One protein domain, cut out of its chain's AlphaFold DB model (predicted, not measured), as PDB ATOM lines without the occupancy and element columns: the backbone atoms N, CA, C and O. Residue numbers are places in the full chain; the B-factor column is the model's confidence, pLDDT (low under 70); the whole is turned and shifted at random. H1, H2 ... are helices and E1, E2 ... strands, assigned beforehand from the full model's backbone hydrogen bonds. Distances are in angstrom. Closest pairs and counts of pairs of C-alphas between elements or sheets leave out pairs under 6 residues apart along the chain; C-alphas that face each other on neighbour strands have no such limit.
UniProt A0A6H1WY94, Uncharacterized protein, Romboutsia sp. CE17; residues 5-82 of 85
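What this domain is: This is residues 5 to 82 of the 85 residues of an uncharacterized protein of Romboutsia sp. CE17 (UniProt A0A6H1WY94). A twisted wall of four antiparallel strands, E3 to E6, is covered over part of one face by the two-strand hairpin E1 and E2, making a small sandwich with crossed strands. The long hairpin of E4 and E5 reaches one end of the longest axis, while the short helix H1 only grazes the four-strand sheet. The printed part has 78 residues, with six named strands and one named helix in the order E1, E2, H1, E3, E4, E5, E6; the sheet orders are E3 - E4 - E5 - E6 and E1 - E2, both antiparallel, and the class is mostly strand. It is compact, with a radius of gyration of the C-alphas of 12.6 A, yet elongated in outline, spanning 40 by 23 by 16 A.

How they stand to each other: In the larger sheet, E3, residues 33 to 38, and E4, residues 42 to 54, are antiparallel at 133 degrees, with N 36 and O 44 within hydrogen-bond range at 3.0 A. E4 bends by 52 degrees at residue 47. E5, residues 57 to 67, forms a hairpin with E4 at 162 degrees, where N 47 and O 63 are 2.8 A apart. E6, residues 74 to 81, forms a hairpin with E5 at 164 degrees, where N 64 and O 77 are 2.8 A apart. These four strands form a meander, each the antiparallel neighbour of the one before; E3 and E6 are edge strands. E1, residues 5 to 10, and E2, residues 17 to 23, form a hairpin at 153 degrees, with N 7 and O 20 2.8 A apart. The two sheets form a sandwich, two sheets face to face, their strands at 66 degrees to each other. The closest C-alphas of E1 and E6, those of Tyr 7 and Ser 81, are 6.4 A apart. E2 and E3 are near each other. E1 and E5 are apart, as are E2 and E6. H1, residues 24 to 27, only grazes the larger sheet, with residues 26 to 27; it is too short for an O i to N i+4 pair, and its 1 O i to N i+3 pair is within range.

Where its parts are: E4 is 34.4 A long from first to last C-alpha, E5 31.7 A, E6 22.1 A, E2 19.4 A, E1 16.9 A, E3 16.2 A and H1 5.2 A. C-alpha 5 of E1 is at (214.016, 225.390, 208.115), C-alpha 54 of E4 at (229.423, 223.930, 194.562), and C-alpha 81 of E6 at (219.824, 220.881, 205.110).

The domain as a whole: The two C-alphas farthest apart, those of Ser 55 and Ser 72, are 40.4 A apart. The printed part has no cut and no long link. Its mean pLDDT is 79.9; residues 25 to 32, 52 to 59 and 82 are under 70.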
ATOM      1  N   ASN A   5     213.340 226.503 208.766       72.00
ATOM      2  CA  ASN A   5     214.016 225.390 208.115       72.00
ATOM      3  C   ASN A   5     214.013 224.194 209.070       72.00
ATOM      4  O   ASN A   5     214.482 224.294 210.206       72.00
ATOM      5  N   LEU A   6     213.460 223.073 208.605       77.31
ATOM      6  CA  LEU A   6     213.371 221.844 209.382       77.31
ATOM      7  C   LEU A   6     214.664 221.040 209.230       77.31
ATOM      8  O   LEU A   6     215.036 220.657 208.123       77.31
ATOM      9  N   TYR A   7     215.308 220.751 210.353       81.56
ATOM     10  CA  TYR A   7     216.465 219.871 210.449       81.56
ATOM     11  C   TYR A   7     216.090 218.635 211.253       81.56
ATOM     12  O   TYR A   7     215.265 218.702 212.162       81.56
ATOM     13  N   GLN A   8     216.703 217.502 210.938       84.50
ATOM     14  CA  GLN A   8     216.509 216.268 211.686       84.50
ATOM     15  C   GLN A   8     217.849 215.772 212.205       84.50
ATOM     16  O   GLN A   8     218.853 215.809 211.497       84.50
ATOM     17  N   LEU A   9     217.846 215.291 213.443       87.25
ATOM     18  CA  LEU A   9     218.992 214.632 214.044       87.25
ATOM     19  C   LEU A   9     218.563 213.470 214.929       87.25
ATOM     20  O   LEU A   9     217.419 213.397 215.380       87.25
ATOM     21  N   ASN A  10     219.512 212.590 215.226       90.56
ATOM     22  CA  ASN A  10     219.313 211.495 216.161       90.56
ATOM     23  C   ASN A  10     220.124 211.760 217.420       90.56
ATOM     24  O   ASN A  10     221.310 212.079 217.348       90.56
ATOM     25  N   CYS A  11     219.501 211.583 218.583       90.38
ATOM     26  CA  CYS A  11     220.241 211.629 219.834       90.38
ATOM     27  C   CYS A  11     221.261 210.474 219.865       90.38
ATOM     28  O   CYS A  11     220.846 209.315 219.782       90.38
ATOM     29  N   PRO A  12     222.565 210.744 220.051       91.94
ATOM     30  CA  PRO A  12     223.594 209.703 220.046       91.94
ATOM     31  C   PRO A  12     223.495 208.746 221.243       91.94
ATOM     32  O   PRO A  12     224.034 207.647 221.193       91.94
ATOM     33  N   HIS A  13     222.800 209.142 222.314       93.50
ATOM     34  CA  HIS A  13     222.647 208.330 223.520       93.50
ATOM     35  C   HIS A  13     221.448 207.371 223.449       93.50
ATOM     36  O   HIS A  13     221.583 206.190 223.748       93.50
ATOM     37  N   CYS A  14     220.267 207.856 223.049       92.38
ATOM     38  CA  CYS A  14     219.037 207.051 223.043       92.38
ATOM     39  C   CYS A  14     218.522 206.681 221.642       92.38
ATOM     40  O   CYS A  14     217.504 206.000 221.527       92.38
ATOM     41  N   GLY A  15     219.171 207.161 220.577       91.75
ATOM     42  CA  GLY A  15     218.808 206.888 219.183       91.75
ATOM     43  C   GLY A  15     217.501 207.533 218.710       91.75
ATOM     44  O   GLY A  15     217.091 207.307 217.573       91.75
ATOM     45  N   LYS A  16     216.822 208.322 219.555       92.00
ATOM     46  CA  LYS A  16     215.554 208.978 219.205       92.00
ATOM     47  C   LYS A  16     215.768 210.089 218.180       92.00
ATOM     48  O   LYS A  16     216.707 210.874 218.305       92.00
ATOM     49  N   PHE A  17     214.852 210.163 217.219       89.81
ATOM     50  CA  PHE A  17     214.774 211.243 216.239       89.81
ATOM     51  C   PHE A  17     214.279 212.530 216.897       89.81
ATOM     52  O   PHE A  17     213.333 212.509 217.686       89.81
ATOM     53  N   ILE A  18     214.913 213.643 216.553       88.25
ATOM     54  CA  ILE A  18     214.597 214.990 217.012       88.25
ATOM     55  C   ILE A  18     214.507 215.870 215.768       88.25
ATOM     56  O   ILE A  18     215.451 215.941 214.979       88.25
ATOM     57  N   ASN A  19     213.366 216.530 215.594       86.81
ATOM     58  CA  ASN A  19     213.169 217.503 214.526       86.81
ATOM     59  C   ASN A  19     213.359 218.898 215.108       86.81
ATOM     60  O   ASN A  19     212.649 219.265 216.038       86.81
ATOM     61  N   ILE A  20     214.287 219.664 214.555       84.38
ATOM     62  CA  ILE A  20     214.608 221.020 214.981       84.38
ATOM     63  C   ILE A  20     214.068 221.995 213.952       84.38
ATOM     64  O   ILE A  20     214.342 221.867 212.759       84.38
ATOM     65  N   ASN A  21     213.325 222.989 214.421       81.25
ATOM     66  CA  ASN A  21     212.779 224.027 213.570       81.25
ATOM     67  C   ASN A  21     213.606 225.306 213.726       81.25
ATOM     68  O   ASN A  21     213.426 226.056 214.682       81.25
ATOM     69  N   VAL A  22     214.546 225.534 212.811       77.56
ATOM     70  CA  VAL A  22     215.461 226.677 212.889       77.56
ATOM     71  C   VAL A  22     214.804 227.895 212.228       77.56
ATOM     72  O   VAL A  22     214.426 227.807 211.055       77.56
ATOM     73  N   PRO A  23     214.666 229.040 212.922       74.62
ATOM     74  CA  PRO A  23     214.106 230.252 212.320       74.62
ATOM     75  C   PRO A  23     214.991 230.771 211.171       74.62
ATOM     76  O   PRO A  23     216.200 230.933 211.352       74.62
ATOM     77  N   LYS A  24     214.416 231.051 209.987       70.25
ATOM     78  CA  LYS A  24     215.188 231.476 208.792       70.25
ATOM     79  C   LYS A  24     215.947 232.787 208.981       70.25
ATOM     80  O   LYS A  24     217.066 232.903 208.496       70.25
ATOM     81  N   GLU A  25     215.378 233.728 209.732       64.56
ATOM     82  CA  GLU A  25     216.002 235.024 210.053       64.56
ATOM     83  C   GLU A  25     217.411 234.889 210.653       64.56
ATOM     84  O   GLU A  25     218.251 235.776 210.506       64.56
ATOM     85  N   ASN A  26     217.699 233.743 211.270       61.56
ATOM     86  CA  ASN A  26     218.980 233.469 211.900       61.56
ATOM     87  C   ASN A  26     219.973 232.735 210.995       61.56
ATOM     88  O   ASN A  26     221.170 232.744 211.272       61.56
ATOM     89  N   LEU A  27     219.503 232.139 209.898       64.19
ATOM     90  CA  LEU A  27     220.362 231.520 208.889       64.19
ATOM     91  C   LEU A  27     220.876 232.543 207.872       64.19
ATOM     92  O   LEU A  27     221.950 232.340 207.310       64.19
ATOM     93  N   ASP A  28     220.150 233.632 207.628       61.16
ATOM     94  CA  ASP A  28     220.505 234.614 206.594       61.16
ATOM     95  C   ASP A  28     221.599 235.602 207.034       61.16
ATOM     96  O   ASP A  28     222.310 236.154 206.197       61.16
ATOM     97  N   ASN A  29     221.812 235.771 208.341       56.16
ATOM     98  CA  ASN A  29     222.726 236.786 208.880       56.16
ATOM     99  C   ASN A  29     224.202 236.357 208.985       56.16
ATOM    100  O   ASN A  29     225.000 237.107 209.542       56.16
ATOM    101  N   ASN A  30     224.596 235.178 208.480       56.06
ATOM    102  CA  ASN A  30     225.962 234.638 208.652       56.06
ATOM    103  C   ASN A  30     226.420 234.594 210.127       56.06
ATOM    104  O   ASN A  30     227.614 234.552 210.427       56.06
ATOM    105  N   ASN A  31     225.467 234.613 211.066       58.72
ATOM    106  CA  ASN A  31     225.767 234.528 212.482       58.72
ATOM    107  C   ASN A  31     226.323 233.132 212.764       58.72
ATOM    108  O   ASN A  31     225.667 232.113 212.541       58.72
ATOM    109  N   THR A  32     227.562 233.104 213.247       64.38
ATOM    110  CA  THR A  32     228.309 231.878 213.539       64.38
ATOM    111  C   THR A  32     227.880 231.221 214.846       64.38
ATOM    112  O   THR A  32     228.379 230.148 215.169       64.38
ATOM    113  N   SER A  33     226.985 231.854 215.610       72.19
ATOM    114  CA  SER A  33     226.458 231.324 216.861       72.19
ATOM    115  C   SER A  33     225.065 231.887 217.148       72.19
ATOM    116  O   SER A  33     224.836 233.087 216.989       72.19
ATOM    117  N   MET A  34     224.137 231.031 217.567       78.62
ATOM    118  CA  MET A  34     222.780 231.394 217.972       78.62
ATOM    119  C   MET A  34     222.337 230.515 219.134       78.62
ATOM    120  O   MET A  34     222.574 229.315 219.123       78.62
ATOM    121  N   VAL A  35     221.593 231.085 220.079       83.19
ATOM    122  CA  VAL A  35     220.861 230.315 221.086       83.19
ATOM    123  C   VAL A  35     219.397 230.727 221.046       83.19
ATOM    124  O   VAL A  35     219.094 231.918 221.045       83.19
ATOM    125  N   TRP A  36     218.492 229.755 221.027       83.75
ATOM    126  CA  TRP A  36     217.061 229.993 221.183       83.75
ATOM    127  C   TRP A  36     216.430 228.892 222.027       83.75
ATOM    128  O   TRP A  36     216.997 227.814 222.210       83.75
ATOM    129  N   SER A  37     215.252 229.183 222.560       83.44
ATOM    130  CA  SER A  37     214.464 228.232 223.332       83.44
ATOM    131  C   SER A  37     213.280 227.784 222.492       83.44
ATOM    132  O   SER A  37     212.477 228.608 222.054       83.44
ATOM    133  N   ASP A  38     213.179 226.483 222.264       84.31
ATOM    134  CA  ASP A  38     212.011 225.838 221.680       84.31
ATOM    135  C   ASP A  38     211.151 225.254 222.808       84.31
ATOM    136  O   ASP A  38     211.666 224.685 223.772       84.31
ATOM    137  N   GLU A  39     209.832 225.401 222.710       81.69
ATOM    138  CA  GLU A  39     208.901 224.952 223.753       81.69
ATOM    139  C   GLU A  39     208.920 223.427 223.973       81.69
ATOM    140  O   GLU A  39     208.654 222.962 225.080       81.69
ATOM    141  N   ASN A  40     209.269 222.650 222.943       82.00
ATOM    142  CA  ASN A  40     209.260 221.187 222.968       82.00
ATOM    143  C   ASN A  40     210.655 220.594 223.205       82.00
ATOM    144  O   ASN A  40     210.777 219.469 223.693       82.00
ATOM    145  N   LEU A  41     211.704 221.322 222.824       83.56
ATOM    146  CA  LEU A  41     213.088 220.838 222.858       83.56
ATOM    147  C   LEU A  41     213.957 221.531 223.914       83.56
ATOM    148  O   LEU A  41     215.055 221.059 224.203       83.56
ATOM    149  N   GLY A  42     213.478 222.627 224.502       85.25
ATOM    150  CA  GLY A  42     214.243 223.452 225.427       85.25
ATOM    151  C   GLY A  42     215.263 224.336 224.710       85.25
ATOM    152  O   GLY A  42     215.048 224.787 223.586       85.25
ATOM    153  N   ASN A  43     216.378 224.620 225.381       87.75
ATOM    154  CA  ASN A  43     217.422 225.481 224.831       87.75
ATOM    155  C   ASN A  43     218.242 224.736 223.778       87.75
ATOM    156  O   ASN A  43     218.796 223.666 224.046       87.75
ATOM    157  N   ILE A  44     218.359 225.351 222.607       88.19
ATOM    158  CA  ILE A  44     219.148 224.867 221.484       88.19
ATOM    159  C   ILE A  44     220.181 225.935 221.154       88.19
ATOM    160  O   ILE A  44     219.860 227.114 221.010       88.19
ATOM    161  N   SER A  45     221.431 225.507 221.046       88.75
ATOM    162  CA  SER A  45     222.550 226.335 220.629       88.75
ATOM    163  C   SER A  45     223.026 225.852 219.265       88.75
ATOM    164  O   SER A  45     223.313 224.673 219.087       88.75
ATOM    165  N   ILE A  46     223.082 226.746 218.287       84.94
ATOM    166  CA  ILE A  46     223.739 226.521 217.004       84.94
ATOM    167  C   ILE A  46     225.077 227.245 217.023       84.94
ATOM    168  O   ILE A  46     225.162 228.394 217.443       84.94
ATOM    169  N   SER A  47     226.099 226.601 216.478       83.44
ATOM    170  CA  SER A  47     227.382 227.211 216.155       83.44
ATOM    171  C   SER A  47     227.857 226.778 214.769       83.44
ATOM    172  O   SER A  47     227.385 225.775 214.241       83.44
ATOM    173  N   ASN A  48     228.789 227.534 214.186       76.12
ATOM    174  CA  ASN A  48     229.428 227.235 212.905       76.12
ATOM    175  C   ASN A  48     228.424 226.916 211.787       76.12
ATOM    176  O   ASN A  48     228.290 225.780 211.337       76.12
ATOM    177  N   THR A  49     227.702 227.931 211.325       76.12
ATOM    178  CA  THR A  49     226.854 227.809 210.139       76.12
ATOM    179  C   THR A  49     227.737 227.776 208.888       76.12
ATOM    180  O   THR A  49     228.395 228.748 208.524       76.12
ATOM    181  N   TYR A  50     227.782 226.624 208.228       73.44
ATOM    182  CA  TYR A  50     228.505 226.414 206.982       73.44
ATOM    183  C   TYR A  50     227.529 226.541 205.824       73.44
ATOM    184  O   TYR A  50     226.600 225.745 205.716       73.44
ATOM    185  N   LYS A  51     227.757 227.504 204.932       74.06
ATOM    186  CA  LYS A  51     227.061 227.593 203.649       74.06
ATOM    187  C   LYS A  51     228.084 227.484 202.541       74.06
ATOM    188  O   LYS A  51     229.043 228.253 202.512       74.06
ATOM    189  N   ASN A  52     227.894 226.541 201.634       67.25
ATOM    190  CA  ASN A  52     228.740 226.448 200.458       67.25
ATOM    191  C   ASN A  52     227.894 226.076 199.245       67.25
ATOM    192  O   ASN A  52     226.963 225.277 199.330       67.25
ATOM    193  N   SER A  53     228.230 226.673 198.113       66.94
ATOM    194  CA  SER A  53     227.618 226.411 196.822       66.94
ATOM    195  C   SER A  53     228.693 225.868 195.891       66.94
ATOM    196  O   SER A  53     229.655 226.548 195.539       66.94
ATOM    197  N   GLY A  54     228.551 224.598 195.522       66.38
ATOM    198  CA  GLY A  54     229.423 223.930 194.562       66.38
ATOM    199  C   GLY A  54     228.682 223.596 193.274       66.38
ATOM    200  O   GLY A  54     227.469 223.761 193.165       66.38
ATOM    201  N   SER A  55     229.403 223.032 192.305       65.56
ATOM    202  CA  SER A  55     228.818 222.544 191.044       65.56
ATOM    203  C   SER A  55     227.726 221.478 191.233       65.56
ATOM    204  O   SER A  55     226.965 221.229 190.306       65.56
ATOM    205  N   PHE A  56     227.641 220.866 192.421       61.78
ATOM    206  CA  PHE A  56     226.656 219.841 192.786       61.78
ATOM    207  C   PHE A  56     225.477 220.373 193.622       61.78
ATOM    208  O   PHE A  56     224.648 219.581 194.058       61.78
ATOM    209  N   GLY A  57     225.389 221.689 193.841       63.44
ATOM    210  CA  GLY A  57     224.301 222.330 194.582       63.44
ATOM    211  C   GLY A  57     224.774 223.164 195.772       63.44
ATOM    212  O   GLY A  57     225.971 223.269 196.057       63.44
ATOM    213  N   ALA A  58     223.811 223.782 196.453       64.19
ATOM    214  CA  ALA A  58     224.034 224.479 197.711       64.19
ATOM    215  C   ALA A  58     223.835 223.504 198.877       64.19
ATOM    216  O   ALA A  58     222.820 222.814 198.934       64.19
ATOM    217  N   TYR A  59     224.789 223.456 199.803       69.19
ATOM    218  CA  TYR A  59     224.639 222.734 201.059       69.19
ATOM    219  C   TYR A  59     224.777 223.699 202.231       69.19
ATOM    220  O   TYR A  59     225.662 224.562 202.246       69.19
ATOM    221  N   GLU A  60     223.904 223.532 203.222       74.69
ATOM    222  CA  GLU A  60     224.043 224.203 204.508       74.69
ATOM    223  C   GLU A  60     224.208 223.153 205.606       74.69
ATOM    224  O   GLU A  60     223.504 222.140 205.644       74.69
ATOM    225  N   ALA A  61     225.169 223.381 206.493       78.56
ATOM    226  CA  ALA A  61     225.391 222.568 207.674       78.56
ATOM    227  C   ALA A  61     225.555 223.466 208.897       78.56
ATOM    228  O   ALA A  61     225.937 224.629 208.778       78.56
ATOM    229  N   MET A  62     225.271 222.934 210.075       83.19
ATOM    230  CA  MET A  62     225.465 223.654 211.330       83.19
ATOM    231  C   MET A  62     225.755 222.679 212.461       83.19
ATOM    232  O   MET A  62     225.241 221.558 212.454       83.19
ATOM    233  N   ASP A  63     226.518 223.120 213.453       87.50
ATOM    234  CA  ASP A  63     226.707 222.372 214.689       87.50
ATOM    235  C   ASP A  63     225.614 222.757 215.682       87.50
ATOM    236  O   ASP A  63     225.423 223.932 215.978       87.50
ATOM    237  N   VAL A  64     224.910 221.765 216.213       88.19
ATOM    238  CA  VAL A  64     223.847 221.935 217.204       88.19
ATOM    239  C   VAL A  64     224.300 221.337 218.525       88.19
ATOM    240  O   VAL A  64     224.651 220.162 218.587       88.19
ATOM    241  N   GLU A  65     224.240 222.123 219.591       91.81
ATOM    242  CA  GLU A  65     224.314 221.669 220.973       91.81
ATOM    243  C   GLU A  65     222.931 221.779 221.617       91.81
ATOM    244  O   GLU A  65     222.301 222.838 221.607       91.81
ATOM    245  N   MET A  66     222.447 220.678 222.189       91.38
ATOM    246  CA  MET A  66     221.174 220.662 222.905       91.38
ATOM    247  C   MET A  66     221.127 219.561 223.964       91.38
ATOM    248  O   MET A  66     221.944 218.635 223.982       91.38
ATOM    249  N   ILE A  67     220.116 219.642 224.824       91.50
ATOM    250  CA  ILE A  67     219.751 218.574 225.752       91.50
ATOM    251  C   ILE A  67     218.665 217.730 225.086       91.50
ATOM    252  O   ILE A  67     217.641 218.249 224.653       91.50
ATOM    253  N   CYS A  68     218.873 216.417 224.987       90.06
ATOM    254  CA  CYS A  68     217.877 215.520 224.414       90.06
ATOM    255  C   CYS A  68     216.579 215.550 225.246       90.06
ATOM    256  O   CYS A  68     216.627 215.165 226.415       90.06
ATOM    257  N   PRO A  69     215.408 215.863 224.661       89.06
ATOM    258  CA  PRO A  69     214.145 215.905 225.407       89.06
ATOM    259  C   PRO A  69     213.682 214.521 225.894       89.06
ATOM    260  O   PRO A  69     212.846 214.421 226.784       89.06
ATOM    261  N   TYR A  70     214.224 213.436 225.326       91.31
ATOM    262  CA  TYR A  70     213.819 212.064 225.650       91.31
ATOM    263  C   TYR A  70     214.683 211.382 226.712       91.31
ATOM    264  O   TYR A  70     214.228 210.430 227.339       91.31
ATOM    265  N   CYS A  71     215.944 211.792 226.870       92.19
ATOM    266  CA  CYS A  71     216.871 211.143 227.806       92.19
ATOM    267  C   CYS A  71     217.735 212.115 228.617       92.19
ATOM    268  O   CYS A  71     218.624 211.672 229.337       92.19
ATOM    269  N   SER A  72     217.500 213.422 228.479       91.31
ATOM    270  CA  SER A  72     218.220 214.500 229.168       91.31
ATOM    271  C   SER A  72     219.739 214.507 228.957       91.31
ATOM    272  O   SER A  72     220.465 215.184 229.679       91.31
ATOM    273  N   TYR A  73     220.236 213.768 227.962       92.56
ATOM    274  CA  TYR A  73     221.646 213.752 227.597       92.56
ATOM    275  C   TYR A  73     221.996 215.008 226.800       92.56
ATOM    276  O   TYR A  73     221.356 215.289 225.785       92.56
ATOM    277  N   THR A  74     223.015 215.740 227.239       92.50
ATOM    278  CA  THR A  74     223.580 216.867 226.490       92.50
ATOM    279  C   THR A  74     224.508 216.345 225.406       92.50
ATOM    280  O   THR A  74     225.417 215.566 225.694       92.50
ATOM    281  N   PHE A  75     224.311 216.780 224.165       91.56
ATOM    282  CA  PHE A  75     225.151 216.366 223.045       91.56
ATOM    283  C   PHE A  75     225.368 217.492 222.039       91.56
ATOM    284  O   PHE A  75     224.620 218.469 221.999       91.56
ATOM    285  N   LYS A  76     226.395 217.298 221.207       91.94
ATOM    286  CA  LYS A  76     226.690 218.104 220.023       91.94
ATOM    287  C   LYS A  76     226.565 217.243 218.777       91.94
ATOM    288  O   LYS A  76     227.054 216.115 218.778       91.94
ATOM    289  N   SER A  77     225.920 217.756 217.738       88.38
ATOM    290  CA  SER A  77     225.790 217.072 216.452       88.38
ATOM    291  C   SER A  77     225.762 218.073 215.311       88.38
ATOM    292  O   SER A  77     225.103 219.102 215.412       88.38
ATOM    293  N   THR A  78     226.404 217.733 214.200       87.00
ATOM    294  CA  THR A  78     226.263 218.487 212.954       87.00
ATOM    295  C   THR A  78     224.985 218.044 212.242       87.00
ATOM    296  O   THR A  78     224.714 216.845 212.140       87.00
ATOM    297  N   VAL A  79     224.182 218.997 211.773       83.56
ATOM    298  CA  VAL A  79     222.983 218.747 210.958       83.56
ATOM    299  C   VAL A  79     223.124 219.415 209.601       83.56
ATOM    300  O   VAL A  79     223.757 220.461 209.481       83.56
ATOM    301  N   HIS A  80     222.519 218.810 208.582       77.62
ATOM    302  CA  HIS A  80     222.580 219.271 207.198       77.62
ATOM    303  C   HIS A  80     221.173 219.593 206.692       77.62
ATOM    304  O   HIS A  80     220.246 218.819 206.947       77.62
ATOM    305  N   SER A  81     221.008 220.691 205.951       70.06
ATOM    306  CA  SER A  81     219.824 220.881 205.110       70.06
ATOM    307  C   SER A  81     220.153 220.397 203.706       70.06
ATOM    308  O   SER A  81     221.094 220.857 203.060       70.06
ATOM    309  N   ASN A  82     219.352 219.458 203.212       54.47
ATOM    310  CA  ASN A  82     219.293 219.193 201.784       54.47
ATOM    311  C   ASN A  82     218.359 220.234 201.167       54.47
ATOM    312  O   ASN A  82     217.176 219.963 200.962       54.47
TER     313      ASN A  82